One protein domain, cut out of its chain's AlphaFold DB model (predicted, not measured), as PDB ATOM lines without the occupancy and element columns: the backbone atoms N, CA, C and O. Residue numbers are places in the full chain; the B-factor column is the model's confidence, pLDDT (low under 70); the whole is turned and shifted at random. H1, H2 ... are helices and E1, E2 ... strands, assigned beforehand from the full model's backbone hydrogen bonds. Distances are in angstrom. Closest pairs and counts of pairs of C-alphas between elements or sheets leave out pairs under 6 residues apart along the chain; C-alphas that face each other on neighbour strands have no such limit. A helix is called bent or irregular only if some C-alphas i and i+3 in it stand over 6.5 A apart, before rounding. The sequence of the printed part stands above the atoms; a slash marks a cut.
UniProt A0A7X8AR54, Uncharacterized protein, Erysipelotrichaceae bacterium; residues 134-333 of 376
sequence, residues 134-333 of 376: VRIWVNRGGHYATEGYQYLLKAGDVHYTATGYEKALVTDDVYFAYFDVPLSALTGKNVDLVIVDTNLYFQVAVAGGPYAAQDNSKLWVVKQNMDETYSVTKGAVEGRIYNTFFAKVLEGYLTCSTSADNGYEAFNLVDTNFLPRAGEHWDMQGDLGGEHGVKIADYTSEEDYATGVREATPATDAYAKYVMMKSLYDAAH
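Overview. This is residues 134 to 333 of the 376 residues of an uncharacterized protein of Erysipelotrichaceae bacterium (UniProt A0A7X8AR54). Two strongly twisted sheets, E4 E5 E1 E8 E9 and E3 E2 E6 E7, form a sandwich with crossed strands. On the larger sheet's far side lies a helical part: H2 packs over E4, H3 grazes that sheet, and H5 packs on both helices, amid long loops. The 200 printed residues hold nine named strands and five named helices, in the order E1 to E5, H1, E6 to E9, H2 to H5. The larger sheet is mixed, the smaller antiparallel, and the class is mixed helices and strands, with 95 residues, under half, in named elements. The whole is compact, with a radius of gyration of the C-alphas of 16.8 A and spans of 46 by 35 by 33 A.

Along the chain. E1, residues 134 to 139, begins with C-alpha 134 at (-37.342, 50.802, -45.242). Then come E2, 149 to 155, 19.2 A long; E3, 158 to 161; E4, 164 to 167; E5, 175 to 182, 22.9 A; and H1, 183 to 186. E6, 191 to 197, is 19.9 A long; E7 is 202 to 206, E8 219 to 224 and E9 230 to 235. H2 is residues 243 to 250, H3 264 to 274, H4 304 to 307. H5, 318 to 332, is 21.3 A long and ends with C-alpha 332 at (-55.549, 45.009, -55.354).

Arrangement. In the sandwich, two sheets face to face, the facing parts are 9.5 A centre to centre and the strands stand at 51 degrees. E1 and E5 are antiparallel, with N 136 and O 179 at 2.9 A; E1 and E8 are parallel, with N 139 and O 220 at 2.8 A. E2 and E6 are antiparallel, with N 152 and O 194 at 2.8 A. E3 runs on into E4 at 48 degrees. H1 only grazes the smaller sheet. H2 is over E4 at a height over the sheet of 9.1 A. H3 only grazes the larger sheet with residues 269 to 274; it is irregular, C-alphas 265 and 268 being 7.5 A apart. H5 touches H3 at a steep tilt of 58 degrees, closest at the C-alphas of Tyr 264 and Met 325, 5.0 A. H5 touches H2 with residues 318 to 322 alone, closest at the C-alphas of Ala 247 and Ala 318, 5.6 A. H4 touches no helix. Each O i to N i+4 pair is within hydrogen-bond range in H2 and H5, 5 of 7 in H3; H1 and H4 are too short for one.

Size, cuts and confidence. The C-alphas farthest apart, those of Asp 227 and Glu 291, are 50.3 A apart. The printed part has no cut. The long links are E7 to E8, H2 to H3 and H3 to H4. The mean pLDDT of the printed part is 92.1, and no printed residue is under 70.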
ATOM      1  N   VAL A 134     -36.529  51.836 -45.903       96.94
ATOM      2  CA  VAL A 134     -37.342  50.802 -45.242       96.94
ATOM      3  C   VAL A 134     -36.918  50.611 -43.790       96.94
ATOM      4  O   VAL A 134     -35.803  50.975 -43.418       96.94
ATOM      5  N   ARG A 135     -37.802  50.021 -42.977       98.06
ATOM      6  CA  ARG A 135     -37.547  49.694 -41.567       98.06
ATOM      7  C   ARG A 135     -37.376  48.192 -41.370       98.06
ATOM      8  O   ARG A 135     -38.316  47.449 -41.628       98.06
ATOM      9  N   ILE A 136     -36.230  47.755 -40.854       98.19
ATOM     10  CA  ILE A 136     -35.989  46.365 -40.432       98.19
ATOM     11  C   ILE A 136     -36.131  46.269 -38.914       98.19
ATOM     12  O   ILE A 136     -35.555  47.083 -38.196       98.19
ATOM     13  N   TRP A 137     -36.857  45.260 -38.433       98.38
ATOM     14  CA  TRP A 137     -37.052  44.983 -37.008       98.38
ATOM     15  C   TRP A 137     -36.247  43.770 -36.560       98.38
ATOM     16  O   TRP A 137     -36.326  42.713 -37.185       98.38
ATOM     17  N   VAL A 138     -35.529  43.907 -35.445       97.81
ATOM     18  CA  VAL A 138     -34.676  42.859 -34.881       97.81
ATOM     19  C   VAL A 138     -35.060  42.565 -33.432       97.81
ATOM     20  O   VAL A 138     -34.951  43.419 -32.549       97.81
ATOM     21  N   ASN A 139     -35.435  41.314 -33.174       95.88
ATOM     22  CA  ASN A 139     -35.476  40.737 -31.839       95.88
ATOM     23  C   ASN A 139     -34.127  40.073 -31.534       95.88
ATOM     24  O   ASN A 139     -33.719  39.121 -32.197       95.88
ATOM     25  N   ARG A 140     -33.448  40.564 -30.497       93.12
ATOM     26  CA  ARG A 140     -32.126  40.085 -30.066       93.12
ATOM     27  C   ARG A 140     -32.174  38.750 -29.307       93.12
ATOM     28  O   ARG A 140     -31.127  38.220 -28.959       93.12
ATOM     29  N   GLY A 141     -33.366  38.227 -29.002       87.31
ATOM     30  CA  GLY A 141     -33.537  36.936 -28.324       87.31
ATOM     31  C   GLY A 141     -32.950  36.891 -26.908       87.31
ATOM     32  O   GLY A 141     -32.586  35.826 -26.430       87.31
ATOM     33  N   GLY A 142     -32.783  38.048 -26.256       85.44
ATOM     34  CA  GLY A 142     -32.093  38.170 -24.964       85.44
ATOM     35  C   GLY A 142     -30.559  38.142 -25.047       85.44
ATOM     36  O   GLY A 142     -29.887  38.406 -24.053       85.44
ATOM     37  N   HIS A 143     -29.976  37.896 -26.221       87.75
ATOM     38  CA  HIS A 143     -28.527  37.845 -26.402       87.75
ATOM     39  C   HIS A 143     -27.944  39.250 -26.552       87.75
ATOM     40  O   HIS A 143     -28.381  40.016 -27.415       87.75
ATOM     41  N   TYR A 144     -26.942  39.597 -25.737       84.56
ATOM     42  CA  TYR A 144     -26.284  40.914 -25.773       84.56
ATOM     43  C   TYR A 144     -27.290  42.087 -25.726       84.56
ATOM     44  O   TYR A 144     -27.091  43.137 -26.334       84.56
ATOM     45  N   ALA A 145     -28.413  41.891 -25.028       80.00
ATOM     46  CA  ALA A 145     -29.496  42.862 -24.905       80.00
ATOM     47  C   ALA A 145     -29.332  43.763 -23.666       80.00
ATOM     48  O   ALA A 145     -30.313  44.122 -23.023       80.00
ATOM     49  N   THR A 146     -28.091  44.106 -23.320       80.44
ATOM     50  CA  THR A 146     -27.728  44.952 -22.173       80.44
ATOM     51  C   THR A 146     -27.061  46.243 -22.648       80.44
ATOM     52  O   THR A 146     -26.682  46.360 -23.810       80.44
ATOM     53  N   GLU A 147     -26.888  47.216 -21.752       81.06
ATOM     54  CA  GLU A 147     -26.275  48.517 -22.071       81.06
ATOM     55  C   GLU A 147     -24.799  48.423 -22.508       81.06
ATOM     56  O   GLU A 147     -24.273  49.355 -23.108       81.06
ATOM     57  N   GLY A 148     -24.133  47.290 -22.255       83.12
ATOM     58  CA  GLY A 148     -22.732  47.063 -22.623       83.12
ATOM     59  C   GLY A 148     -22.494  46.738 -24.102       83.12
ATOM     60  O   GLY A 148     -21.340  46.598 -24.506       83.12
ATOM     61  N   TYR A 149     -23.554  46.589 -24.904       89.50
ATOM     62  CA  TYR A 149     -23.444  46.132 -26.289       89.50
ATOM     63  C   TYR A 149     -24.392  46.861 -27.236       89.50
ATOM     64  O   TYR A 149     -25.479  47.305 -26.865       89.50
ATOM     65  N   GLN A 150     -23.992  46.927 -28.503       92.31
ATOM     66  CA  GLN A 150     -24.786  47.503 -29.582       92.31
ATOM     67  C   GLN A 150     -24.901  46.519 -30.741       92.31
ATOM     68  O   GLN A 150     -23.920  45.898 -31.150       92.31
ATOM     69  N   TYR A 151     -26.107  46.418 -31.298       95.12
ATOM     70  CA  TYR A 151     -26.352  45.704 -32.545       95.12
ATOM     71  C   TYR A 151     -26.261  46.670 -33.723       95.12
ATOM     72  O   TYR A 151     -26.918  47.714 -33.737       95.12
ATOM     73  N   LEU A 152     -25.483  46.281 -34.725       97.25
ATOM     74  CA  LEU A 152     -25.339  46.971 -35.996       97.25
ATOM     75  C   LEU A 152     -25.926  46.103 -37.101       97.25
ATOM     76  O   LEU A 152     -25.659  44.902 -37.154       97.25
ATOM     77  N   LEU A 153     -26.685  46.710 -38.007       98.06
ATOM     78  CA  LEU A 153     -27.115  46.053 -39.234       98.06
ATOM     79  C   LEU A 153     -26.002  46.208 -40.268       98.06
ATOM     80  O   LEU A 153     -25.693  47.324 -40.682       98.06
ATOM     81  N   LYS A 154     -25.387  45.106 -40.685       97.50
ATOM     82  CA  LYS A 154     -24.327  45.116 -41.691       97.50
ATOM     83  C   LYS A 154     -24.918  44.804 -43.059       97.50
ATOM     84  O   LYS A 154     -25.389  43.694 -43.261       97.50
ATOM     85  N   ALA A 155     -24.857  45.737 -44.005       96.06
ATOM     86  CA  ALA A 155     -25.284  45.506 -45.388       96.06
ATOM     87  C   ALA A 155     -24.093  45.664 -46.346       96.06
ATOM     88  O   ALA A 155     -23.611  46.774 -46.599       96.06
ATOM     89  N   GLY A 156     -23.596  44.542 -46.874       90.62
ATOM     90  CA  GLY A 156     -22.276  44.505 -47.511       90.62
ATOM     91  C   GLY A 156     -21.175  44.823 -46.492       90.62
ATOM     92  O   GLY A 156     -21.016  44.086 -45.522       90.62
ATOM     93  N   ASP A 157     -20.456  45.931 -46.690       89.81
ATOM     94  CA  ASP A 157     -19.365  46.380 -45.805       89.81
ATOM     95  C   ASP A 157     -19.755  47.540 -44.873       89.81
ATOM     96  O   ASP A 157     -18.946  47.992 -44.061       89.81
ATOM     97  N   VAL A 158     -20.992  48.040 -44.972       95.88
ATOM     98  CA  VAL A 158     -21.471  49.178 -44.174       95.88
ATOM     99  C   VAL A 158     -22.199  48.677 -42.932       95.88
ATOM    100  O   VAL A 158     -23.085  47.833 -43.049       95.88
ATOM    101  N   HIS A 159     -21.865  49.228 -41.761       97.25
ATOM    102  CA  HIS A 159     -22.496  48.894 -40.482       97.25
ATOM    103  C   HIS A 159     -23.379  50.050 -40.009       97.25
ATOM    104  O   HIS A 159     -22.885  51.120 -39.659       97.25
ATOM    105  N   TYR A 160     -24.688  49.837 -39.997       97.94
ATOM    106  CA  TYR A 160     -25.682  50.827 -39.607       97.94
ATOM    107  C   TYR A 160     -26.017  50.706 -38.125       97.94
ATOM    108  O   TYR A 160     -26.295  49.607 -37.642       97.94
ATOM    109  N   THR A 161     -26.037  51.827 -37.403       96.88
ATOM    110  CA  THR A 161     -26.512  51.834 -36.013       96.88
ATOM    111  C   THR A 161     -28.017  51.612 -35.967       96.88
ATOM    112  O   THR A 161     -28.738  52.017 -36.887       96.88
ATOM    113  N   ALA A 162     -28.510  51.020 -34.877       97.19
ATOM    114  CA  ALA A 162     -29.943  50.995 -34.610       97.19
ATOM    115  C   ALA A 162     -30.488  52.428 -34.602       97.19
ATOM    116  O   ALA A 162     -29.893  53.329 -34.010       97.19
ATOM    117  N   THR A 163     -31.611  52.629 -35.282       97.62
ATOM    118  CA  THR A 163     -32.322  53.910 -35.306       97.62
ATOM    119  C   THR A 163     -33.019  54.156 -33.977       97.62
ATOM    120  O   THR A 163     -33.101  55.286 -33.503       97.62
ATOM    121  N   GLY A 164     -33.504  53.083 -33.359       96.19
ATOM    122  CA  GLY A 164     -34.078  53.119 -32.031       96.19
ATOM    123  C   GLY A 164     -34.464  51.733 -31.541       96.19
ATOM    124  O   GLY A 164     -34.212  50.718 -32.196       96.19
ATOM    125  N   TYR A 165     -35.093  51.726 -30.373       95.69
ATOM    126  CA  TYR A 165     -35.592  50.537 -29.705       95.69
ATOM    127  C   TYR A 165     -37.037  50.788 -29.285       95.69
ATOM    128  O   TYR A 165     -37.343  51.861 -28.771       95.69
ATOM    129  N   GLU A 166     -37.911  49.811 -29.499       96.06
ATOM    130  CA  GLU A 166     -39.327  49.899 -29.143       96.06
ATOM    131  C   GLU A 166     -39.690  48.749 -28.209       96.06
ATOM    132  O   GLU A 166     -39.305  47.601 -28.457       96.06
ATOM    133  N   LYS A 167     -40.427  49.051 -27.136       95.31
ATOM    134  CA  LYS A 167     -40.905  48.028 -26.205       95.31
ATOM    135  C   LYS A 167     -41.980  47.201 -26.903       95.31
ATOM    136  O   LYS A 167     -43.069  47.705 -27.164       95.31
ATOM    137  N   ALA A 168     -41.668  45.951 -27.225       95.25
ATOM    138  CA  ALA A 168     -42.484  45.158 -28.136       95.25
ATOM    139  C   ALA A 168     -43.442  44.216 -27.408       95.25
ATOM    140  O   ALA A 168     -44.644  44.248 -27.671       95.25
ATOM    141  N   LEU A 169     -42.919  43.402 -26.487       94.81
ATOM    142  CA  LEU A 169     -43.680  42.361 -25.796       94.81
ATOM    143  C   LEU A 169     -44.119  42.824 -24.408       94.81
ATOM    144  O   LEU A 169     -43.371  43.498 -23.699       94.81
ATOM    145  N   VAL A 170     -45.331  42.427 -24.016       91.88
ATOM    146  CA  VAL A 170     -45.907  42.732 -22.693       91.88
ATOM    147  C   VAL A 170     -45.195  41.971 -21.570       91.88
ATOM    148  O   VAL A 170     -45.223  42.389 -20.413       91.88
ATOM    149  N   THR A 171     -44.529  40.870 -21.907       85.50
ATOM    150  CA  THR A 171     -43.701  40.089 -20.991       85.50
ATOM    151  C   THR A 171     -42.242  40.554 -21.046       85.50
ATOM    152  O   THR A 171     -41.726  40.889 -22.111       85.50
ATOM    153  N   ASP A 172     -41.577  40.546 -19.890       70.00
ATOM    154  CA  ASP A 172     -40.112  40.580 -19.753       70.00
ATOM    155  C   ASP A 172     -39.369  41.822 -20.287       70.00
ATOM    156  O   ASP A 172     -38.200  41.721 -20.651       70.00
ATOM    157  N   ASP A 173     -40.013  42.998 -20.320       78.00
ATOM    158  CA  ASP A 173     -39.397  44.274 -20.745       78.00
ATOM    159  C   ASP A 173     -38.565  44.145 -22.039       78.00
ATOM    160  O   ASP A 173     -37.458  44.670 -22.166       78.00
ATOM    161  N   VAL A 174     -39.098  43.426 -23.030       89.81
ATOM    162  CA  VAL A 174     -38.366  43.134 -24.265       89.81
ATOM    163  C   VAL A 174     -38.462  44.299 -25.250       89.81
ATOM    164  O   VAL A 174     -39.542  44.643 -25.736       89.81
ATOM    165  N   TYR A 175     -37.303  44.862 -25.603       93.88
ATOM    166  CA  TYR A 175     -37.169  45.912 -26.615       93.88
ATOM    167  C   TYR A 175     -36.578  45.371 -27.918       93.88
ATOM    168  O   TYR A 175     -35.450  44.851 -27.933       93.88
ATOM    169  N   PHE A 176     -37.308  45.554 -29.019       96.81
ATOM    170  CA  PHE A 176     -36.825  45.253 -30.366       96.81
ATOM    171  C   PHE A 176     -36.090  46.461 -30.938       96.81
ATOM    172  O   PHE A 176     -36.566  47.591 -30.840       96.81
ATOM    173  N   ALA A 177     -34.930  46.216 -31.540       97.19
ATOM    174  CA  ALA A 177     -34.210  47.240 -32.283       97.19
ATOM    175  C   ALA A 177     -34.874  47.430 -33.649       97.19
ATOM    176  O   ALA A 177     -35.357  46.462 -34.241       97.19
ATOM    177  N   TYR A 178     -34.845  48.649 -34.177       98.25
ATOM    178  CA  TYR A 178     -35.197  48.891 -35.572       98.25
ATOM    179  C   TYR A 178     -34.150  49.727 -36.294       98.25
ATOM    180  O   TYR A 178     -33.452  50.545 -35.693       98.25
ATOM    181  N   PHE A 179     -34.053  49.498 -37.600       98.44
ATOM    182  CA  PHE A 179     -33.094  50.130 -38.494       98.44
ATOM    183  C   PHE A 179     -33.835  50.709 -39.692       98.44
ATOM    184  O   PHE A 179     -34.396  49.960 -40.491       98.44
ATOM    185  N   ASP A 180     -33.810  52.030 -39.825       97.62
ATOM    186  CA  ASP A 180     -34.354  52.748 -40.970       97.62
ATOM    187  C   ASP A 180     -33.218  53.003 -41.968       97.62
ATOM    188  O   ASP A 180     -32.385  53.896 -41.780       97.62
ATOM    189  N   VAL A 181     -33.177  52.210 -43.037       97.25
ATOM    190  CA  VAL A 181     -32.037  52.127 -43.965       97.25
ATOM    191  C   VAL A 181     -32.476  52.259 -45.425       97.25
ATOM    192  O   VAL A 181     -33.589  51.849 -45.772       97.25
ATOM    193  N   PRO A 182     -31.637  52.841 -46.307       95.69
ATOM    194  CA  PRO A 182     -31.954  52.930 -47.727       95.69
ATOM    195  C   PRO A 182     -32.130  51.542 -48.348       95.69
ATOM    196  O   PRO A 182     -31.297  50.661 -48.146       95.69
ATOM    197  N   LEU A 183     -33.165  51.354 -49.165       94.06
ATOM    198  CA  LEU A 183     -33.420  50.098 -49.872       94.06
ATOM    199  C   LEU A 183     -32.249  49.735 -50.799       94.06
ATOM    200  O   LEU A 183     -31.824  48.584 -50.856       94.06
ATOM    201  N   SER A 184     -31.632  50.737 -51.435       94.19
ATOM    202  CA  SER A 184     -30.417  50.579 -52.252       94.19
ATOM    203  C   SER A 184     -29.205  50.061 -51.468       94.19
ATOM    204  O   SER A 184     -28.286  49.484 -52.054       94.19
ATOM    205  N   ALA A 185     -29.183  50.232 -50.143       95.00
ATOM    206  CA  ALA A 185     -28.137  49.670 -49.302       95.00
ATOM    207  C   ALA A 185     -28.312  48.160 -49.092       95.00
ATOM    208  O   ALA A 185     -27.304  47.494 -48.859       95.00
ATOM    209  N   LEU A 186     -29.540  47.642 -49.205       95.44
ATOM    210  CA  LEU A 186     -29.914  46.254 -48.922       95.44
ATOM    211  C   LEU A 186     -29.969  45.386 -50.183       95.44
ATOM    212  O   LEU A 186     -29.463  44.266 -50.186       95.44
ATOM    213  N   THR A 187     -30.584  45.898 -51.251       92.00
ATOM    214  CA  THR A 187     -30.891  45.122 -52.456       92.00
ATOM    215  C   THR A 187     -29.637  44.498 -53.068       92.00
ATOM    216  O   THR A 187     -28.670  45.188 -53.393       92.00
ATOM    217  N   GLY A 188     -29.665  43.173 -53.237       87.75
ATOM    218  CA  GLY A 188     -28.564  42.404 -53.819       87.75
ATOM    219  C   GLY A 188     -27.370  42.179 -52.887       87.75
ATOM    220  O   GLY A 188     -26.340  41.692 -53.349       87.75
ATOM    221  N   LYS A 189     -27.481  42.514 -51.595       94.31
ATOM    222  CA  LYS A 189     -26.420  42.301 -50.603       94.31
ATOM    223  C   LYS A 189     -26.816  41.275 -49.549       94.31
ATOM    224  O   LYS A 189     -27.996  41.058 -49.273       94.31
ATOM    225  N   ASN A 190     -25.798  40.689 -48.925       94.50
ATOM    226  CA  ASN A 190     -25.973  40.024 -47.642       94.50
ATOM    227  C   ASN A 190     -26.192  41.075 -46.560       94.50
ATOM    228  O   ASN A 190     -25.501  42.102 -46.530       94.50
ATOM    229  N   VAL A 191     -27.169  40.801 -45.705       96.81
ATOM    230  CA  VAL A 191     -27.521  41.640 -44.572       96.81
ATOM    231  C   VAL A 191     -27.393  40.801 -43.312       96.81
ATOM    232  O   VAL A 191     -28.197  39.907 -43.058       96.81
ATOM    233  N   ASP A 192     -26.358  41.105 -42.545       96.44
ATOM    234  CA  ASP A 192     -25.980  40.421 -41.315       96.44
ATOM    235  C   ASP A 192     -26.210  41.348 -40.114       96.44
ATOM    236  O   ASP A 192     -26.481  42.544 -40.267       96.44
ATOM    237  N   LEU A 193     -26.065  40.816 -38.901       97.31
ATOM    238  CA  LEU A 193     -25.940  41.644 -37.703       97.31
ATOM    239  C   LEU A 193     -24.525  41.521 -37.147       97.31
ATOM    240  O   LEU A 193     -23.921  40.451 -37.158       97.31
ATOM    241  N   VAL A 194     -23.995  42.626 -36.643       95.62
ATOM    242  CA  VAL A 194     -22.710  42.672 -35.946       95.62
ATOM    243  C   VAL A 194     -22.949  43.224 -34.555       95.62
ATOM    244  O   VAL A 194     -23.619  44.241 -34.395       95.62
ATOM    245  N   ILE A 195     -22.400  42.555 -33.551       93.12
ATOM    246  CA  ILE A 195     -22.462  42.987 -32.159       93.12
ATOM    247  C   ILE A 195     -21.118  43.608 -31.809       93.12
ATOM    248  O   ILE A 195     -20.070  42.981 -31.996       93.12
ATOM    249  N   VAL A 196     -21.160  44.832 -31.296       90.19
ATOM    250  CA  VAL A 196     -19.992  45.556 -30.790       90.19
ATOM    251  C   VAL A 196     -20.175  45.910 -29.320       90.19
ATOM    252  O   VAL A 196     -21.305  45.955 -28.830       90.19
ATOM    253  N   ASP A 197     -19.074  46.144 -28.611       85.38
ATOM    254  CA  ASP A 197     -19.124  46.720 -27.264       85.38
ATOM    255  C   ASP A 197     -19.352  48.245 -27.303       85.38
ATOM    256  O   ASP A 197     -19.450  48.858 -28.370       85.38
ATOM    257  N   THR A 198     -19.438  48.870 -26.130       78.50
ATOM    258  CA  THR A 198     -19.610  50.325 -25.960       78.50
ATOM    259  C   THR A 198     -18.530  51.171 -26.634       78.50
ATOM    260  O   THR A 198     -18.778  52.340 -26.919       78.50
ATOM    261  N   ASN A 199     -17.366  50.594 -26.938       75.62
ATOM    262  CA  ASN A 199     -16.262  51.264 -27.621       75.62
ATOM    263  C   ASN A 199     -16.098  50.809 -29.073       75.62
ATOM    264  O   ASN A 199     -15.072  51.079 -29.693       75.62
ATOM    265  N   LEU A 200     -17.136  50.180 -29.631       82.25
ATOM    266  CA  LEU A 200     -17.269  49.801 -31.037       82.25
ATOM    267  C   LEU A 200     -16.366  48.650 -31.479       82.25
ATOM    268  O   LEU A 200     -16.181  48.428 -32.679       82.25
ATOM    269  N   TYR A 201     -15.829  47.884 -30.537       83.00
ATOM    270  CA  TYR A 201     -15.029  46.720 -30.874       83.00
ATOM    271  C   TYR A 201     -15.909  45.525 -31.189       83.00
ATOM    272  O   TYR A 201     -16.807  45.173 -30.418       83.00
ATOM    273  N   PHE A 202     -15.604  44.875 -32.308       87.62
ATOM    274  CA  PHE A 202     -16.264  43.659 -32.754       87.62
ATOM    275  C   PHE A 202     -16.266  42.581 -31.667       87.62
ATOM    276  O   PHE A 202     -15.214  42.221 -31.135       87.62
ATOM    277  N   GLN A 203     -17.446  42.029 -31.385       86.25
ATOM    278  CA  GLN A 203     -17.610  40.873 -30.504       86.25
ATOM    279  C   GLN A 203     -18.072  39.648 -31.293       86.25
ATOM    280  O   GLN A 203     -17.448  38.593 -31.207       86.25
ATOM    281  N   VAL A 204     -19.164  39.785 -32.053       89.12
ATOM    282  CA  VAL A 204     -19.849  38.662 -32.707       89.12
ATOM    283  C   VAL A 204     -20.424  39.101 -34.052       89.12
ATOM    284  O   VAL A 204     -20.936  40.212 -34.188       89.12
ATOM    285  N   ALA A 205     -20.385  38.201 -35.034       91.62
ATOM    286  CA  ALA A 205     -21.149  38.309 -36.272       91.62
ATOM    287  C   ALA A 205     -22.310  37.307 -36.240       91.62
ATOM    288  O   ALA A 205     -22.130  36.152 -35.861       91.62
ATOM    289  N   VAL A 206     -23.490  37.753 -36.660       95.44
ATOM    290  CA  VAL A 206     -24.705  36.948 -36.780       95.44
ATOM    291  C   VAL A 206     -25.080  36.901 -38.254       95.44
ATOM    292  O   VAL A 206     -25.432  37.926 -38.843       95.44
ATOM    293  N   ALA A 207     -25.011  35.717 -38.855       92.31
ATOM    294  CA  ALA A 207     -25.303  35.558 -40.274       92.31
ATOM    295  C   ALA A 207     -26.807  35.741 -40.547       92.31
ATOM    296  O   ALA A 207     -27.638  35.047 -39.950       92.31
ATOM    297  N   GLY A 208     -27.152  36.661 -41.454       89.88
ATOM    298  CA  GLY A 208     -28.532  36.926 -41.882       89.88
ATOM    299  C   GLY A 208     -28.822  36.582 -43.347       89.88
ATOM    300  O   GLY A 208     -29.973  36.297 -43.692       89.88
ATOM    301  N   GLY A 209     -27.782  36.517 -44.187       91.19
ATOM    302  CA  GLY A 209     -27.876  36.065 -45.580       91.19
ATOM    303  C   GLY A 209     -28.380  37.135 -46.561       91.19
ATOM    304  O   GLY A 209     -28.489  38.308 -46.195       91.19
ATOM    305  N   PRO A 210     -28.664  36.767 -47.826       93.38
ATOM    306  CA  PRO A 210     -29.080  37.727 -48.844       93.38
ATOM    307  C   PRO A 210     -30.432  38.349 -48.487       93.38
ATOM    308  O   PRO A 210     -31.364  37.651 -48.080       93.38
ATOM    309  N   TYR A 211     -30.543  39.666 -48.654       94.50
ATOM    310  CA  TYR A 211     -31.814  40.365 -48.496       94.50
ATOM    311  C   TYR A 211     -32.753  40.029 -49.657       94.50
ATOM    312  O   TYR A 211     -32.411  40.245 -50.823       94.50
ATOM    313  N   ALA A 212     -33.937  39.514 -49.332       92.12
ATOM    314  CA  ALA A 212     -35.029  39.342 -50.276       92.12
ATOM    315  C   ALA A 212     -36.059  40.464 -50.105       92.12
ATOM    316  O   ALA A 212     -36.227  41.004 -49.009       92.12
ATOM    317  N   ALA A 213     -36.779  40.779 -51.186       88.94
ATOM    318  CA  ALA A 213     -37.904  41.704 -51.119       88.94
ATOM    319  C   ALA A 213     -38.872  41.288 -49.997       88.94
ATOM    320  O   ALA A 213     -39.110  40.095 -49.774       88.94
ATOM    321  N   GLN A 214     -39.431  42.279 -49.306       92.44
ATOM    322  CA  GLN A 214     -40.356  42.131 -48.179       92.44
ATOM    323  C   GLN A 214     -39.762  41.500 -46.908       92.44
ATOM    324  O   GLN A 214     -40.489  41.237 -45.947       92.44
ATOM    325  N   ASP A 215     -38.448  41.261 -46.832       95.19
ATOM    326  CA  ASP A 215     -37.834  40.762 -45.593       95.19
ATOM    327  C   ASP A 215     -37.945  41.758 -44.434       95.19
ATOM    328  O   ASP A 215     -37.896  41.357 -43.274       95.19
ATOM    329  N   ASN A 216     -38.128  43.046 -44.724       95.81
ATOM    330  CA  ASN A 216     -38.414  44.070 -43.722       95.81
ATOM    331  C   ASN A 216     -39.848  43.961 -43.150       95.81
ATOM    332  O   ASN A 216     -40.137  44.526 -42.097       95.81
ATOM    333  N   SER A 217     -40.728  43.190 -43.799       97.69
ATOM    334  CA  SER A 217     -42.071  42.831 -43.314       97.69
ATOM    335  C   SER A 217     -42.098  41.554 -42.478       97.69
ATOM    336  O   SER A 217     -43.159  40.969 -42.267       97.69
ATOM    337  N   LYS A 218     -40.935  41.130 -41.977       97.69
ATOM    338  CA  LYS A 218     -40.755  40.018 -41.041       97.69
ATOM    339  C   LYS A 218     -39.946  40.507 -39.842       97.69
ATOM    340  O   LYS A 218     -39.079  41.369 -39.988       97.69
ATOM    341  N   LEU A 219     -40.175  39.923 -38.672       97.88
ATOM    342  CA  LEU A 219     -39.297  40.093 -37.521       97.88
ATOM    343  C   LEU A 219     -38.034  39.250 -37.715       97.88
ATOM    344  O   LEU A 219     -38.120  38.050 -37.977       97.88
ATOM    345  N   TRP A 220     -36.865  39.867 -37.560       97.75
ATOM    346  CA  TRP A 220     -35.577  39.181 -37.599       97.75
ATOM    347  C   TRP A 220     -35.205  38.775 -36.178       97.75
ATOM    348  O   TRP A 220     -34.919  39.621 -35.336       97.75
ATOM    349  N   VAL A 221     -35.239  37.483 -35.889       95.75
ATOM    350  CA  VAL A 221     -34.974  36.928 -34.564       95.75
ATOM    351  C   VAL A 221     -33.591  36.301 -34.552       95.75
ATOM    352  O   VAL A 221     -33.331  35.346 -35.289       95.75
ATOM    353  N   VAL A 222     -32.722  36.829 -33.694       95.38
ATOM    354  CA  VAL A 222     -31.407  36.256 -33.409       95.38
ATOM    355  C   VAL A 222     -31.594  34.986 -32.588       95.38
ATOM    356  O   VAL A 222     -32.258  35.007 -31.552       95.38
ATOM    357  N   LYS A 223     -30.999  33.885 -33.048       91.94
ATOM    358  CA  LYS A 223     -30.979  32.605 -32.340       91.94
ATOM    359  C   LYS A 223     -29.548  32.135 -32.150       91.94
ATOM    360  O   LYS A 223     -28.733  32.249 -33.067       91.94
ATOM    361  N   GLN A 224     -29.267  31.577 -30.979       89.00
ATOM    362  CA  GLN A 224     -28.061  30.793 -30.756       89.00
ATOM    363  C   GLN A 224     -28.280  29.368 -31.277       89.00
ATOM    364  O   GLN A 224     -29.274  28.713 -30.957       89.00
ATOM    365  N   ASN A 225     -27.359  28.908 -32.111       87.81
ATOM    366  CA  ASN A 225     -27.328  27.562 -32.659       87.81
ATOM    367  C   ASN A 225     -26.668  26.595 -31.657       87.81
ATOM    368  O   ASN A 225     -26.028  27.008 -30.691       87.81
ATOM    369  N   MET A 226     -26.799  25.286 -31.897       86.12
ATOM    370  CA  MET A 226     -26.212  24.253 -31.023       86.12
ATOM    371  C   MET A 226     -24.677  24.287 -30.972       86.12
ATOM    372  O   MET A 226     -24.093  23.786 -30.020       86.12
ATOM    373  N   ASP A 227     -24.035  24.854 -31.991       82.69
ATOM    374  CA  ASP A 227     -22.582  25.024 -32.101       82.69
ATOM    375  C   ASP A 227     -22.094  26.378 -31.555       82.69
ATOM    376  O   ASP A 227     -21.011  26.836 -31.910       82.69
ATOM    377  N   GLU A 228     -22.917  27.037 -30.732       81.00
ATOM    378  CA  GLU A 228     -22.663  28.353 -30.132       81.00
ATOM    379  C   GLU A 228     -22.514  29.507 -31.138       81.00
ATOM    380  O   GLU A 228     -22.254  30.644 -30.740       81.00
ATOM    381  N   THR A 229     -22.741  29.262 -32.432       87.31
ATOM    382  CA  THR A 229     -22.847  30.334 -33.428       87.31
ATOM    383  C   THR A 229     -24.219  31.003 -33.374       87.31
ATOM    384  O   THR A 229     -25.167  30.482 -32.786       87.31
ATOM    385  N   TYR A 230     -24.346  32.169 -34.007       92.00
ATOM    386  CA  TYR A 230     -25.606  32.905 -34.061       92.00
ATOM    387  C   TYR A 230     -26.119  33.011 -35.495       92.00
ATOM    388  O   TYR A 230     -25.361  33.272 -36.433       92.00
ATOM    389  N   SER A 231     -27.431  32.860 -35.657       93.31
ATOM    390  CA  SER A 231     -28.127  33.029 -36.933       93.31
ATOM    391  C   SER A 231     -29.352  33.929 -36.790       93.31
ATOM    392  O   SER A 231     -29.874  34.132 -35.691       93.31
ATOM    393  N   VAL A 232     -29.817  34.477 -37.913       95.38
ATOM    394  CA  VAL A 232     -31.107  35.166 -37.989       95.38
ATOM    395  C   VAL A 232     -32.160  34.236 -38.580       95.38
ATOM    396  O   VAL A 232     -31.999  33.688 -39.668       95.38
ATOM    397  N   THR A 233     -33.293  34.136 -37.894       94.00
ATOM    398  CA  THR A 233     -34.540  33.616 -38.465       94.00
ATOM    399  C   THR A 233     -35.490  34.772 -38.749       94.00
ATOM    400  O   THR A 233     -35.535  35.727 -37.984       94.00
ATOM    401  N   LYS A 234     -36.234  34.720 -39.857       95.50
ATOM    402  CA  LYS A 234     -37.168  35.783 -40.259       95.50
ATOM    403  C   LYS A 234     -38.589  35.237 -40.185       95.50
ATOM    404  O   LYS A 234     -38.877  34.243 -40.849       95.50
ATOM    405  N   GLY A 235     -39.466  35.857 -39.403       94.81
ATOM    406  CA  GLY A 235     -40.824  35.344 -39.207       94.81
ATOM    407  C   GLY A 235     -41.740  36.283 -38.435       94.81
ATOM    408  O   GLY A 235     -41.574  37.501 -38.488       94.81
ATOM    409  N   ALA A 236     -42.716  35.699 -37.745       96.56
ATOM    410  CA  ALA A 236     -43.696  36.431 -36.961       96.56
ATOM    411  C   ALA A 236     -43.193  36.754 -35.547       96.56
ATOM    412  O   ALA A 236     -42.342  36.060 -34.990       96.56
ATOM    413  N   VAL A 237     -43.751  37.812 -34.965       96.00
ATOM    414  CA  VAL A 237     -43.670  38.105 -33.538       96.00
ATOM    415  C   VAL A 237     -44.440  37.022 -32.785       96.00
ATOM    416  O   VAL A 237     -45.590  36.726 -33.107       96.00
ATOM    417  N   GLU A 238     -43.810  36.448 -31.766       92.06
ATOM    418  CA  GLU A 238     -44.428  35.468 -30.877       92.06
ATOM    419  C   GLU A 238     -44.761  36.127 -29.532       92.06
ATOM    420  O   GLU A 238     -43.896  36.734 -28.898       92.06
ATOM    421  N   GLY A 239     -46.015  35.987 -29.097       91.94
ATOM    422  CA  GLY A 239     -46.510  36.515 -27.825       91.94
ATOM    423  C   GLY A 239     -47.259  37.845 -27.935       91.94
ATOM    424  O   GLY A 239     -47.333  38.467 -28.994       91.94
ATOM    425  N   ARG A 240     -47.827  38.268 -26.802       95.62
ATOM    426  CA  ARG A 240     -48.658  39.470 -26.703       95.62
ATOM    427  C   ARG A 240     -47.831  40.746 -26.834       95.62
ATOM    428  O   ARG A 240     -46.871  40.942 -26.084       95.62
ATOM    429  N   ILE A 241     -48.260  41.645 -27.717       97.31
ATOM    430  CA  ILE A 241     -47.546  42.894 -28.025       97.31
ATOM    431  C   ILE A 241     -48.187  44.140 -27.403       97.31
ATOM    432  O   ILE A 241     -49.374  44.147 -27.078       97.31
ATOM    433  N   TYR A 242     -47.431  45.232 -27.291       97.06
ATOM    434  CA  TYR A 242     -47.993  46.562 -27.026       97.06
ATOM    435  C   TYR A 242     -48.557  47.204 -28.303       97.06
ATOM    436  O   TYR A 242     -47.975  47.095 -29.383       97.06
ATOM    437  N   ASN A 243     -49.661  47.945 -28.179       96.00
ATOM    438  CA  ASN A 243     -50.225  48.738 -29.277       96.00
ATOM    439  C   ASN A 243     -49.252  49.795 -29.826       96.00
ATOM    440  O   ASN A 243     -49.230  50.034 -31.032       96.00
ATOM    441  N   THR A 244     -48.414  50.390 -28.970       96.62
ATOM    442  CA  THR A 244     -47.384  51.360 -29.371       96.62
ATOM    443  C   THR A 244     -46.346  50.735 -30.296       96.62
ATOM    444  O   THR A 244     -45.955  51.366 -31.275       96.62
ATOM    445  N   PHE A 245     -45.974  49.473 -30.063       97.75
ATOM    446  CA  PHE A 245     -45.073  48.741 -30.945       97.75
ATOM    447  C   PHE A 245     -45.681  48.533 -32.329       97.75
ATOM    448  O   PHE A 245     -45.056  48.897 -33.323       97.75
ATOM    449  N   PHE A 246     -46.911  48.020 -32.424       98.06
ATOM    450  CA  PHE A 246     -47.531  47.826 -33.737       98.06
ATOM    451  C   PHE A 246     -47.788  49.154 -34.461       98.06
ATOM    452  O   PHE A 246     -47.550  49.264 -35.663       98.06
ATOM    453  N   ALA A 247     -48.176  50.205 -33.738       97.56
ATOM    454  CA  ALA A 247     -48.262  51.550 -34.298       97.56
ATOM    455  C   ALA A 247     -46.904  52.017 -34.862       97.56
ATOM    456  O   ALA A 247     -46.834  52.546 -35.973       97.56
ATOM    457  N   LYS A 248     -45.800  51.735 -34.158       97.56
ATOM    458  CA  LYS A 248     -44.439  52.005 -34.639       97.56
ATOM    459  C   LYS A 248     -44.048  51.142 -35.841       97.56
ATOM    460  O   LYS A 248     -43.302  51.608 -36.703       97.56
ATOM    461  N   VAL A 249     -44.546  49.910 -35.943       98.12
ATOM    462  CA  VAL A 249     -44.399  49.085 -37.152       98.12
ATOM    463  C   VAL A 249     -45.088  49.767 -38.332       98.12
ATOM    464  O   VAL A 249     -44.455  49.920 -39.373       98.12
ATOM    465  N   LEU A 250     -46.323  50.259 -38.165       97.50
ATOM    466  CA  LEU A 250     -47.075  50.963 -39.214       97.50
ATOM    467  C   LEU A 250     -46.398  52.265 -39.671       97.50
ATOM    468  O   LEU A 250     -46.476  52.619 -40.848       97.50
ATOM    469  N   GLU A 251     -45.672  52.963 -38.792       95.25
ATOM    470  CA  GLU A 251     -44.813  54.084 -39.202       95.25
ATOM    471  C   GLU A 251     -43.721  53.681 -40.201       95.25
ATOM    472  O   GLU A 251     -43.169  54.562 -40.854       95.25
ATOM    473  N   GLY A 252     -43.393  52.392 -40.315       95.75
ATOM    474  CA  GLY A 252     -42.433  51.837 -41.268       95.75
ATOM    475  C   GLY A 252     -42.965  51.665 -42.698       95.75
ATOM    476  O   GLY A 252     -42.193  51.259 -43.564       95.75
ATOM    477  N   TYR A 253     -44.242  51.978 -42.948       96.69
ATOM    478  CA  TYR A 253     -44.917  51.734 -44.226       96.69
ATOM    479  C   TYR A 253     -45.623  52.980 -44.776       96.69
ATOM    480  O   TYR A 253     -46.052  53.862 -44.033       96.69
ATOM    481  N   LEU A 254     -45.752  53.034 -46.098       95.12
ATOM    482  CA  LEU A 254     -46.387  54.070 -46.900       95.12
ATOM    483  C   LEU A 254     -47.791  53.617 -47.297       95.12
ATOM    484  O   LEU A 254     -47.954  52.637 -48.023       95.12
ATOM    485  N   THR A 255     -48.804  54.346 -46.845       91.69
ATOM    486  CA  THR A 255     -50.206  53.928 -46.950       91.69
ATOM    487  C   THR A 255     -50.666  53.711 -48.392       91.69
ATOM    488  O   THR A 255     -51.296  52.698 -48.670       91.69
ATOM    489  N   CYS A 256     -50.336  54.621 -49.312       87.62
ATOM    490  CA  CYS A 256     -50.847  54.598 -50.690       87.62
ATOM    491  C   CYS A 256     -49.839  54.070 -51.727       87.62
ATOM    492  O   CYS A 256     -50.136  54.032 -52.917       87.62
ATOM    493  N   SER A 257     -48.647  53.648 -51.299       93.62
ATOM    494  CA  SER A 257     -47.610  53.153 -52.212       93.62
ATOM    495  C   SER A 257     -47.860  51.697 -52.612       93.62
ATOM    496  O   SER A 257     -48.133  50.862 -51.755       93.62
ATOM    497  N   THR A 258     -47.667  51.366 -53.890       92.12
ATOM    498  CA  THR A 258     -47.674  49.986 -54.418       92.12
ATOM    499  C   THR A 258     -46.371  49.222 -54.133       92.12
ATOM    500  O   THR A 258     -46.162  48.130 -54.650       92.12
ATOM    501  N   SER A 259     -45.443  49.792 -53.363       93.81
ATOM    502  CA  SER A 259     -44.178  49.133 -53.024       93.81
ATOM    503  C   SER A 259     -44.417  47.837 -52.245       93.81
ATOM    504  O   SER A 259     -45.058  47.843 -51.194       93.81
ATOM    505  N   ALA A 260     -43.856  46.726 -52.725       93.25
ATOM    506  CA  ALA A 260     -43.922  45.442 -52.029       93.25
ATOM    507  C   ALA A 260     -43.088  45.422 -50.736       93.25
ATOM    508  O   ALA A 260     -43.384  44.621 -49.853       93.25
ATOM    509  N   ASP A 261     -42.075  46.288 -50.620       93.12
ATOM    510  CA  ASP A 261     -41.203  46.363 -49.445       93.12
ATOM    511  C   ASP A 261     -41.824  47.224 -48.342       93.12
ATOM    512  O   ASP A 261     -41.850  46.833 -47.181       93.12
ATOM    513  N   ASN A 262     -42.345  48.404 -48.673       94.12
ATOM    514  CA  ASN A 262     -42.817  49.359 -47.668       94.12
ATOM    515  C   ASN A 262     -44.110  50.090 -48.046       94.12
ATOM    516  O   ASN A 262     -44.388  51.138 -47.477       94.12
ATOM    517  N   GLY A 263     -44.893  49.568 -48.987       94.38
ATOM    518  CA  GLY A 263     -46.216  50.069 -49.365       94.38
ATOM    519  C   GLY A 263     -47.365  49.205 -48.834       94.38
ATOM    520  O   GLY A 263     -47.159  48.332 -47.988       94.38
ATOM    521  N   TYR A 264     -48.582  49.407 -49.346       93.44
ATOM    522  CA  TYR A 264     -49.736  48.568 -48.991       93.44
ATOM    523  C   TYR A 264     -49.618  47.140 -49.538       93.44
ATOM    524  O   TYR A 264     -50.209  46.225 -48.977       93.44
ATOM    525  N   GLU A 265     -48.821  46.915 -50.583       94.62
ATOM    526  CA  GLU A 265     -48.522  45.576 -51.117       94.62
ATOM    527  C   GLU A 265     -47.797  44.681 -50.090       94.62
ATOM    528  O   GLU A 265     -47.887  43.454 -50.137       94.62
ATOM    529  N   ALA A 266     -47.140  45.281 -49.091       96.25
ATOM    530  CA  ALA A 266     -46.538  44.563 -47.969       96.25
ATOM    531  C   ALA A 266     -47.555  44.136 -46.889       96.25
ATOM    532  O   ALA A 266     -47.212  43.364 -45.988       96.25
ATOM    533  N   PHE A 267     -48.799  44.633 -46.943       96.38
ATOM    534  CA  PHE A 267     -49.753  44.585 -45.829       96.38
ATOM    535  C   PHE A 267     -49.997  43.173 -45.291       96.38
ATOM    536  O   PHE A 267     -49.962  42.983 -44.080       96.38
ATOM    537  N   ASN A 268     -50.196  42.174 -46.156       95.94
ATOM    538  CA  ASN A 268     -50.458  40.804 -45.707       95.94
ATOM    539  C   ASN A 268     -49.322  40.242 -44.833       95.94
ATOM    540  O   ASN A 268     -49.578  39.568 -43.836       95.94
ATOM    541  N   LEU A 269     -48.064  40.550 -45.169       96.88
ATOM    542  CA  LEU A 269     -46.916  40.144 -44.356       96.88
ATOM    543  C   LEU A 269     -46.817  40.965 -43.072       96.88
ATOM    544  O   LEU A 269     -46.492  40.401 -42.033       96.88
ATOM    545  N   VAL A 270     -47.134  42.260 -43.117       97.38
ATOM    546  CA  VAL A 270     -47.186  43.098 -41.911       97.38
ATOM    547  C   VAL A 270     -48.235  42.581 -40.927       97.38
ATOM    548  O   VAL A 270     -47.911  42.390 -39.757       97.38
ATOM    549  N   ASP A 271     -49.457  42.302 -41.392       96.69
ATOM    550  CA  ASP A 271     -50.538  41.762 -40.558       96.69
ATOM    551  C   ASP A 271     -50.166  40.389 -39.990       96.69
ATOM    552  O   ASP A 271     -50.299  40.149 -38.795       96.69
ATOM    553  N   THR A 272     -49.617  39.505 -40.827       96.00
ATOM    554  CA  THR A 272     -49.268  38.139 -40.410       96.00
ATOM    555  C   THR A 272     -48.090  38.106 -39.436       96.00
ATOM    556  O   THR A 272     -48.102  37.330 -38.483       96.00
ATOM    557  N   ASN A 273     -47.054  38.917 -39.669       98.12
ATOM    558  CA  ASN A 273     -45.804  38.808 -38.921       98.12
ATOM    559  C   ASN A 273     -45.711  39.757 -37.728       98.12
ATOM    560  O   ASN A 273     -44.964  39.457 -36.806       98.12
ATOM    561  N   PHE A 274     -46.416  40.889 -37.718       98.19
ATOM    562  CA  PHE A 274     -46.298  41.872 -36.633       98.19
ATOM    563  C   PHE A 274     -47.566  42.049 -35.800       98.19
ATOM    564  O   PHE A 274     -47.481  42.695 -34.757       98.19
ATOM    565  N   LEU A 275     -48.709  41.480 -36.207       96.81
ATOM    566  CA  LEU A 275     -49.967  41.564 -35.461       96.81
ATOM    567  C   LEU A 275     -50.451  40.171 -35.019       96.81
ATOM    568  O   LEU A 275     -51.328  39.581 -35.662       96.81
ATOM    569  N   PRO A 276     -49.889  39.624 -33.923       96.00
ATOM    570  CA  PRO A 276     -50.239  38.295 -33.440       96.00
ATOM    571  C   PRO A 276     -51.727  38.199 -33.082       96.00
ATOM    572  O   PRO A 276     -52.379  39.182 -32.713       96.00
ATOM    573  N   ARG A 277     -52.280  36.988 -33.200       93.75
ATOM    574  CA  ARG A 277     -53.701  36.698 -32.973       93.75
ATOM    575  C   ARG A 277     -53.873  35.712 -31.819       93.75
ATOM    576  O   ARG A 277     -53.198  34.688 -31.774       93.75
ATOM    577  N   ALA A 278     -54.831  35.987 -30.938       89.81
ATOM    578  CA  ALA A 278     -55.314  35.068 -29.914       89.81
ATOM    579  C   ALA A 278     -56.767  34.696 -30.250       89.81
ATOM    580  O   ALA A 278     -57.715  35.397 -29.890       89.81
ATOM    581  N   GLY A 279     -56.939  33.614 -31.015       88.50
ATOM    582  CA  GLY A 279     -58.221  33.300 -31.650       88.50
ATOM    583  C   GLY A 279     -58.563  34.334 -32.728       88.50
ATOM    584  O   GLY A 279     -57.750  34.602 -33.607       88.50
ATOM    585  N   GLU A 280     -59.756  34.925 -32.655       86.44
ATOM    586  CA  GLU A 280     -60.216  35.951 -33.608       86.44
ATOM    587  C   GLU A 280     -59.760  37.375 -33.242       86.44
ATOM    588  O   GLU A 280     -59.953  38.315 -34.017       86.44
ATOM    589  N   HIS A 281     -59.142  37.555 -32.073       89.06
ATOM    590  CA  HIS A 281     -58.745  38.862 -31.558       89.06
ATOM    591  C   HIS A 281     -57.254  39.132 -31.760       89.06
ATOM    592  O   HIS A 281     -56.436  38.213 -31.826       89.06
ATOM    593  N   TRP A 282     -56.892  40.413 -31.836       94.38
ATOM    594  CA  TRP A 282     -55.497  40.840 -31.757       94.38
ATOM    595  C   TRP A 282     -54.939  40.526 -30.373       94.38
ATOM    596  O   TRP A 282     -55.526  40.921 -29.364       94.38
ATOM    597  N   ASP A 283     -53.795  39.846 -30.327       95.69
ATOM    598  CA  ASP A 283     -53.072  39.604 -29.082       95.69
ATOM    599  C   ASP A 283     -52.213  40.824 -28.737       95.69
ATOM    600  O   ASP A 283     -50.989  40.851 -28.878       95.69
ATOM    601  N   MET A 284     -52.903  41.891 -28.344       95.44
ATOM    602  CA  MET A 284     -52.324  43.211 -28.134       95.44
ATOM    603  C   MET A 284     -52.813  43.810 -26.811       95.44
ATOM    604  O   MET A 284     -53.921  43.539 -26.335       95.44
ATOM    605  N   GLN A 285     -51.960  44.589 -26.157       95.12
ATOM    606  CA  GLN A 285     -52.321  45.411 -25.009       95.12
ATOM    607  C   GLN A 285     -52.552  46.854 -25.454       95.12
ATOM    608  O   GLN A 285     -51.663  47.481 -26.028       95.12
ATOM    609  N   GLY A 286     -53.733  47.377 -25.120       93.38
ATOM    610  CA  GLY A 286     -54.175  48.717 -25.500       93.38
ATOM    611  C   GLY A 286     -54.888  48.751 -26.852       93.38
ATOM    612  O   GLY A 286     -54.894  47.770 -27.597       93.38
ATOM    613  N   ASP A 287     -55.481  49.903 -27.156       92.62
ATOM    614  CA  ASP A 287     -56.239  50.131 -28.385       92.62
ATOM    615  C   ASP A 287     -55.356  50.774 -29.457       92.62
ATOM    616  O   ASP A 287     -54.580  51.689 -29.178       92.62
ATOM    617  N   LEU A 288     -55.458  50.312 -30.705       93.12
ATOM    618  CA  LEU A 288     -54.665  50.885 -31.799       93.12
ATOM    619  C   LEU A 288     -55.179  52.268 -32.231       93.12
ATOM    620  O   LEU A 288     -54.393  53.104 -32.658       93.12
ATOM    621  N   GLY A 289     -56.483  52.519 -32.105       88.75
ATOM    622  CA  GLY A 289     -57.130  53.761 -32.531       88.75
ATOM    623  C   GLY A 289     -58.236  54.213 -31.588       88.75
ATOM    624  O   GLY A 289     -58.497  53.583 -30.567       88.75
ATOM    625  N   GLY A 290     -58.883  55.324 -31.942       80.50
ATOM    626  CA  GLY A 290     -59.934  55.945 -31.130       80.50
ATOM    627  C   GLY A 290     -59.414  57.053 -30.211       80.50
ATOM    628  O   GLY A 290     -58.309  57.563 -30.398       80.50
ATOM    629  N   GLU A 291     -60.227  57.459 -29.230       82.06
ATOM    630  CA  GLU A 291     -59.921  58.573 -28.311       82.06
ATOM    631  C   GLU A 291     -58.679  58.307 -27.443       82.06
ATOM    632  O   GLU A 291     -57.920  59.227 -27.146       82.06
ATOM    633  N   HIS A 292     -58.435  57.040 -27.101       83.56
ATOM    634  CA  HIS A 292     -57.267  56.586 -26.338       83.56
ATOM    635  C   HIS A 292     -56.284  55.759 -27.182       83.56
ATOM    636  O   HIS A 292     -55.400  55.098 -26.638       83.56
ATOM    637  N   GLY A 293     -56.451  55.777 -28.507       86.62
ATOM    638  CA  GLY A 293     -55.589  55.061 -29.440       86.62
ATOM    639  C   GLY A 293     -54.245  55.741 -29.672       86.62
ATOM    640  O   GLY A 293     -53.999  56.868 -29.235       86.62
ATOM    641  N   VAL A 294     -53.366  55.066 -30.412       95.38
ATOM    642  CA  VAL A 294     -52.023  55.578 -30.699       95.38
ATOM    643  C   VAL A 294     -52.065  56.522 -31.901       95.38
ATOM    644  O   VAL A 294     -52.594  56.184 -32.963       95.38
ATOM    645  N   LYS A 295     -51.474  57.710 -31.740       94.00
ATOM    646  CA  LYS A 295     -51.179  58.623 -32.850       94.00
ATOM    647  C   LYS A 295     -49.735  58.445 -33.291       94.00
ATOM    648  O   LYS A 295     -48.843  58.339 -32.452       94.00
ATOM    649  N   ILE A 296     -49.525  58.417 -34.598       92.94
ATOM    650  CA  ILE A 296     -48.222  58.202 -35.227       92.94
ATOM    651  C   ILE A 296     -47.873  59.364 -36.146       92.94
ATOM    652  O   ILE A 296     -48.763  60.047 -36.648       92.94
ATOM    653  N   ALA A 297     -46.576  59.587 -36.356       90.12
ATOM    654  CA  ALA A 297     -46.126  60.537 -37.365       90.12
ATOM    655  C   ALA A 297     -46.212  59.875 -38.743       90.12
ATOM    656  O   ALA A 297     -45.471  58.926 -39.031       90.12
ATOM    657  N   ASP A 298     -47.098  60.383 -39.595       90.81
ATOM    658  CA  ASP A 298     -47.236  59.913 -40.972       90.81
ATOM    659  C   ASP A 298     -47.109  61.046 -41.993       90.81
ATOM    660  O   ASP A 298     -46.763  62.180 -41.669       90.81
ATOM    661  N   TYR A 299     -47.300  60.704 -43.257       87.75
ATOM    662  CA  TYR A 299     -47.253  61.622 -44.380       87.75
ATOM    663  C   TYR A 299     -48.593  62.302 -44.632       87.75
ATOM    664  O   TYR A 299     -49.632  61.647 -44.687       87.75
ATOM    665  N   THR A 300     -48.550  63.609 -44.872       84.62
ATOM    666  CA  THR A 300     -49.731  64.401 -45.233       84.62
ATOM    667  C   THR A 300     -50.192  64.169 -46.668       84.62
ATOM    668  O   THR A 300     -51.374  64.343 -46.968       84.62
ATOM    669  N   SER A 301     -49.277  63.779 -47.558       84.75
ATOM    670  CA  SER A 301     -49.559  63.479 -48.961       84.75
ATOM    671  C   SER A 301     -48.592  62.435 -49.530       84.75
ATOM    672  O   SER A 301     -47.539  62.167 -48.955       84.75
ATOM    673  N   GLU A 302     -48.932  61.847 -50.680       87.81
ATOM    674  CA  GLU A 302     -48.046  60.910 -51.390       87.81
ATOM    675  C   GLU A 302     -46.791  61.586 -51.961       87.81
ATOM    676  O   GLU A 302     -45.741  60.955 -52.052       87.81
ATOM    677  N   GLU A 303     -46.869  62.873 -52.312       85.25
ATOM    678  CA  GLU A 303     -45.717  63.639 -52.812       85.25
ATOM    679  C   GLU A 303     -44.599  63.715 -51.760       85.25
ATOM    680  O   GLU A 303     -43.409  63.682 -52.089       85.25
ATOM    681  N   ASP A 304     -44.977  63.719 -50.480       87.62
ATOM    682  CA  ASP A 304     -44.046  63.763 -49.358       87.62
ATOM    683  C   ASP A 304     -43.251  62.453 -49.190       87.62
ATOM    684  O   ASP A 304     -42.192  62.446 -48.558       87.62
ATOM    685  N   TYR A 305     -43.694  61.342 -49.799       90.25
ATOM    686  CA  TYR A 305     -42.992  60.052 -49.720       90.25
ATOM    687  C   TYR A 305     -41.582  60.124 -50.307       90.25
ATOM    688  O   TYR A 305     -40.700  59.398 -49.847       90.25
ATOM    689  N   ALA A 306     -41.364  60.983 -51.306       88.00
ATOM    690  CA  ALA A 306     -40.059  61.178 -51.931       88.00
ATOM    691  C   ALA A 306     -39.139  62.074 -51.085       88.00
ATOM    692  O   ALA A 306     -37.927  61.869 -51.051       88.00
ATOM    693  N   THR A 307     -39.703  63.067 -50.394       82.69
ATOM    694  CA  THR A 307     -38.937  64.054 -49.615       82.69
ATOM    695  C   THR A 307     -38.646  63.584 -48.194       82.69
ATOM    696  O   THR A 307     -37.715  64.083 -47.561       82.69
ATOM    697  N   GLY A 308     -39.423  62.629 -47.681       85.62
ATOM    698  CA  GLY A 308     -39.299  62.162 -46.307       85.62
ATOM    699  C   GLY A 308     -39.995  63.062 -45.279       85.62
ATOM    700  O   GLY A 308     -39.799  62.875 -44.079       85.62
ATOM    701  N   VAL A 309     -40.766  64.066 -45.721       84.56
ATOM    702  CA  VAL A 309     -41.394  65.058 -44.835       84.56
ATOM    703  C   VAL A 309     -42.642  64.473 -44.182       84.56
ATOM    704  O   VAL A 309     -43.643  64.214 -44.840       84.56
ATOM    705  N   ARG A 310     -42.597  64.287 -42.865       87.25
ATOM    706  CA  ARG A 310     -43.709  63.739 -42.075       87.25
ATOM    707  C   ARG A 310     -44.331  64.809 -41.191       87.25
ATOM    708  O   ARG A 310     -43.754  65.877 -40.981       87.25
ATOM    709  N   GLU A 311     -45.484  64.486 -40.623       86.56
ATOM    710  CA  GLU A 311     -46.081  65.233 -39.523       86.56
ATOM    711  C   GLU A 311     -45.041  65.498 -38.420       86.56
ATOM    712  O   GLU A 311     -44.491  64.572 -37.823       86.56
ATOM    713  N   ALA A 312     -44.780  66.776 -38.127       85.50
ATOM    714  CA  ALA A 312     -43.847  67.171 -37.068       85.50
ATOM    715  C   ALA A 312     -44.345  66.770 -35.666       85.50
ATOM    716  O   ALA A 312     -43.544  66.542 -34.761       85.50
ATOM    717  N   THR A 313     -45.665  66.666 -35.507       88.06
ATOM    718  CA  THR A 313     -46.333  66.158 -34.308       88.06
ATOM    719  C   THR A 313     -47.214  64.983 -34.723       88.06
ATOM    720  O   THR A 313     -48.087  65.200 -35.561       88.06
ATOM    721  N   PRO A 314     -47.039  63.781 -34.140       90.50
ATOM    722  CA  PRO A 314     -47.889  62.626 -34.421       90.50
ATOM    723  C   PRO A 314     -49.382  62.957 -34.303       90.50
ATOM    724  O   PRO A 314     -49.858  63.287 -33.214       90.50
ATOM    725  N   ALA A 315     -50.123  62.878 -35.411       89.81
ATOM    726  CA  ALA A 315     -51.550  63.205 -35.456       89.81
ATOM    727  C   ALA A 315     -52.383  62.148 -36.193       89.81
ATOM    728  O   ALA A 315     -53.582  62.011 -35.924       89.81
ATOM    729  N   THR A 316     -51.761  61.365 -37.073       91.25
ATOM    730  CA  THR A 316     -52.422  60.271 -37.783       91.25
ATOM    731  C   THR A 316     -52.816  59.137 -36.829       91.25
ATOM    732  O   THR A 316     -52.016  58.659 -36.027       91.25
ATOM    733  N   ASP A 317     -54.073  58.689 -36.908       92.69
ATOM    734  CA  ASP A 317     -54.582  57.549 -36.138       92.69
ATOM    735  C   ASP A 317     -54.042  56.222 -36.694       92.69
ATOM    736  O   ASP A 317     -54.242  55.909 -37.871       92.69
ATOM    737  N   ALA A 318     -53.366  55.431 -35.855       94.81
ATOM    738  CA  ALA A 318     -52.716  54.200 -36.304       94.81
ATOM    739  C   ALA A 318     -53.720  53.145 -36.809       94.81
ATOM    740  O   ALA A 318     -53.439  52.446 -37.784       94.81
ATOM    741  N   TYR A 319     -54.911  53.055 -36.208       94.62
ATOM    742  CA  TYR A 319     -55.956  52.146 -36.688       94.62
ATOM    743  C   TYR A 319     -56.514  52.594 -38.040       94.62
ATOM    744  O   TYR A 319     -56.683  51.764 -38.934       94.62
ATOM    745  N   ALA A 320     -56.741  53.896 -38.232       91.88
ATOM    746  CA  ALA A 320     -57.169  54.429 -39.524       91.88
ATOM    747  C   ALA A 320     -56.159  54.099 -40.638       91.88
ATOM    748  O   ALA A 320     -56.560  53.662 -41.719       91.88
ATOM    749  N   LYS A 321     -54.854  54.222 -40.354       94.44
ATOM    750  CA  LYS A 321     -53.795  53.801 -41.280       94.44
ATOM    751  C   LYS A 321     -53.859  52.305 -41.589       94.44
ATOM    752  O   LYS A 321     -53.857  51.930 -42.760       94.44
ATOM    753  N   TYR A 322     -53.948  51.460 -40.561       96.31
ATOM    754  CA  TYR A 322     -54.067  50.008 -40.723       96.31
ATOM    755  C   TYR A 322     -55.249  49.629 -41.632       96.31
ATOM    756  O   TYR A 322     -55.078  48.875 -42.590       96.31
ATOM    757  N   VAL A 323     -56.435  50.195 -41.379       94.56
ATOM    758  CA  VAL A 323     -57.645  49.926 -42.175       94.56
ATOM    759  C   VAL A 323     -57.469  50.381 -43.622       94.56
ATOM    760  O   VAL A 323     -57.871  49.660 -44.534       94.56
ATOM    761  N   MET A 324     -56.851  51.543 -43.850       91.44
ATOM    762  CA  MET A 324     -56.600  52.048 -45.200       91.44
ATOM    763  C   MET A 324     -55.644  51.134 -45.976       91.44
ATOM    764  O   MET A 324     -55.958  50.740 -47.098       91.44
ATOM    765  N   MET A 325     -54.521  50.735 -45.368       93.62
ATOM    766  CA  MET A 325     -53.575  49.803 -45.991       93.62
ATOM    767  C   MET A 325     -54.235  48.461 -46.319       93.62
ATOM    768  O   MET A 325     -54.087  47.964 -47.434       93.62
ATOM    769  N   LYS A 326     -55.028  47.913 -45.389       94.19
ATOM    770  CA  LYS A 326     -55.806  46.691 -45.620       94.19
ATOM    771  C   LYS A 326     -56.760  46.840 -46.801       94.19
ATOM    772  O   LYS A 326     -56.817  45.977 -47.669       94.19
ATOM    773  N   SER A 327     -57.518  47.933 -46.826       90.38
ATOM    774  CA  SER A 327     -58.511  48.210 -47.864       90.38
ATOM    775  C   SER A 327     -57.872  48.302 -49.250       90.38
ATOM    776  O   SER A 327     -58.421  47.768 -50.211       90.38
ATOM    777  N   LEU A 328     -56.719  48.967 -49.361       91.44
ATOM    778  CA  LEU A 328     -55.970  49.062 -50.615       91.44
ATOM    779  C   LEU A 328     -55.411  47.703 -51.047       91.44
ATOM    780  O   LEU A 328     -55.565  47.328 -52.208       91.44
ATOM    781  N   TYR A 329     -54.844  46.936 -50.112       91.69
ATOM    782  CA  TYR A 329     -54.353  45.586 -50.382       91.69
ATOM    783  C   TYR A 329     -55.465  44.652 -50.877       91.69
ATOM    784  O   TYR A 329     -55.306  44.010 -51.915       91.69
ATOM    785  N   ASP A 330     -56.607  44.617 -50.186       89.44
ATOM    786  CA  ASP A 330     -57.767  43.800 -50.562       89.44
ATOM    787  C   ASP A 330     -58.348  44.230 -51.921       89.44
ATOM    788  O   ASP A 330     -58.804  43.396 -52.702       89.44
ATOM    789  N   ALA A 331     -58.333  45.532 -52.226       86.06
ATOM    790  CA  ALA A 331     -58.777  46.050 -53.518       86.06
ATOM    791  C   ALA A 331     -57.847  45.629 -54.669       86.06
ATOM    792  O   ALA A 331     -58.334  45.366 -55.772       86.06
ATOM    793  N   ALA A 332     -56.538  45.540 -54.416       85.94
ATOM    794  CA  ALA A 332     -55.549  45.009 -55.354       85.94
ATOM    795  C   ALA A 332     -55.597  43.471 -55.470       85.94
ATOM    796  O   ALA A 332     -55.348  42.930 -56.549       85.94
ATOM    797  N   HIS A 333     -55.999  42.770 -54.400       85.81
ATOM    798  CA  HIS A 333     -56.068  41.304 -54.313       85.81
ATOM    799  C   HIS A 333     -57.480  40.798 -53.983       85.81
ATOM    800  O   HIS A 333     -57.679  40.115 -52.974       85.81
TER     801      HIS A 333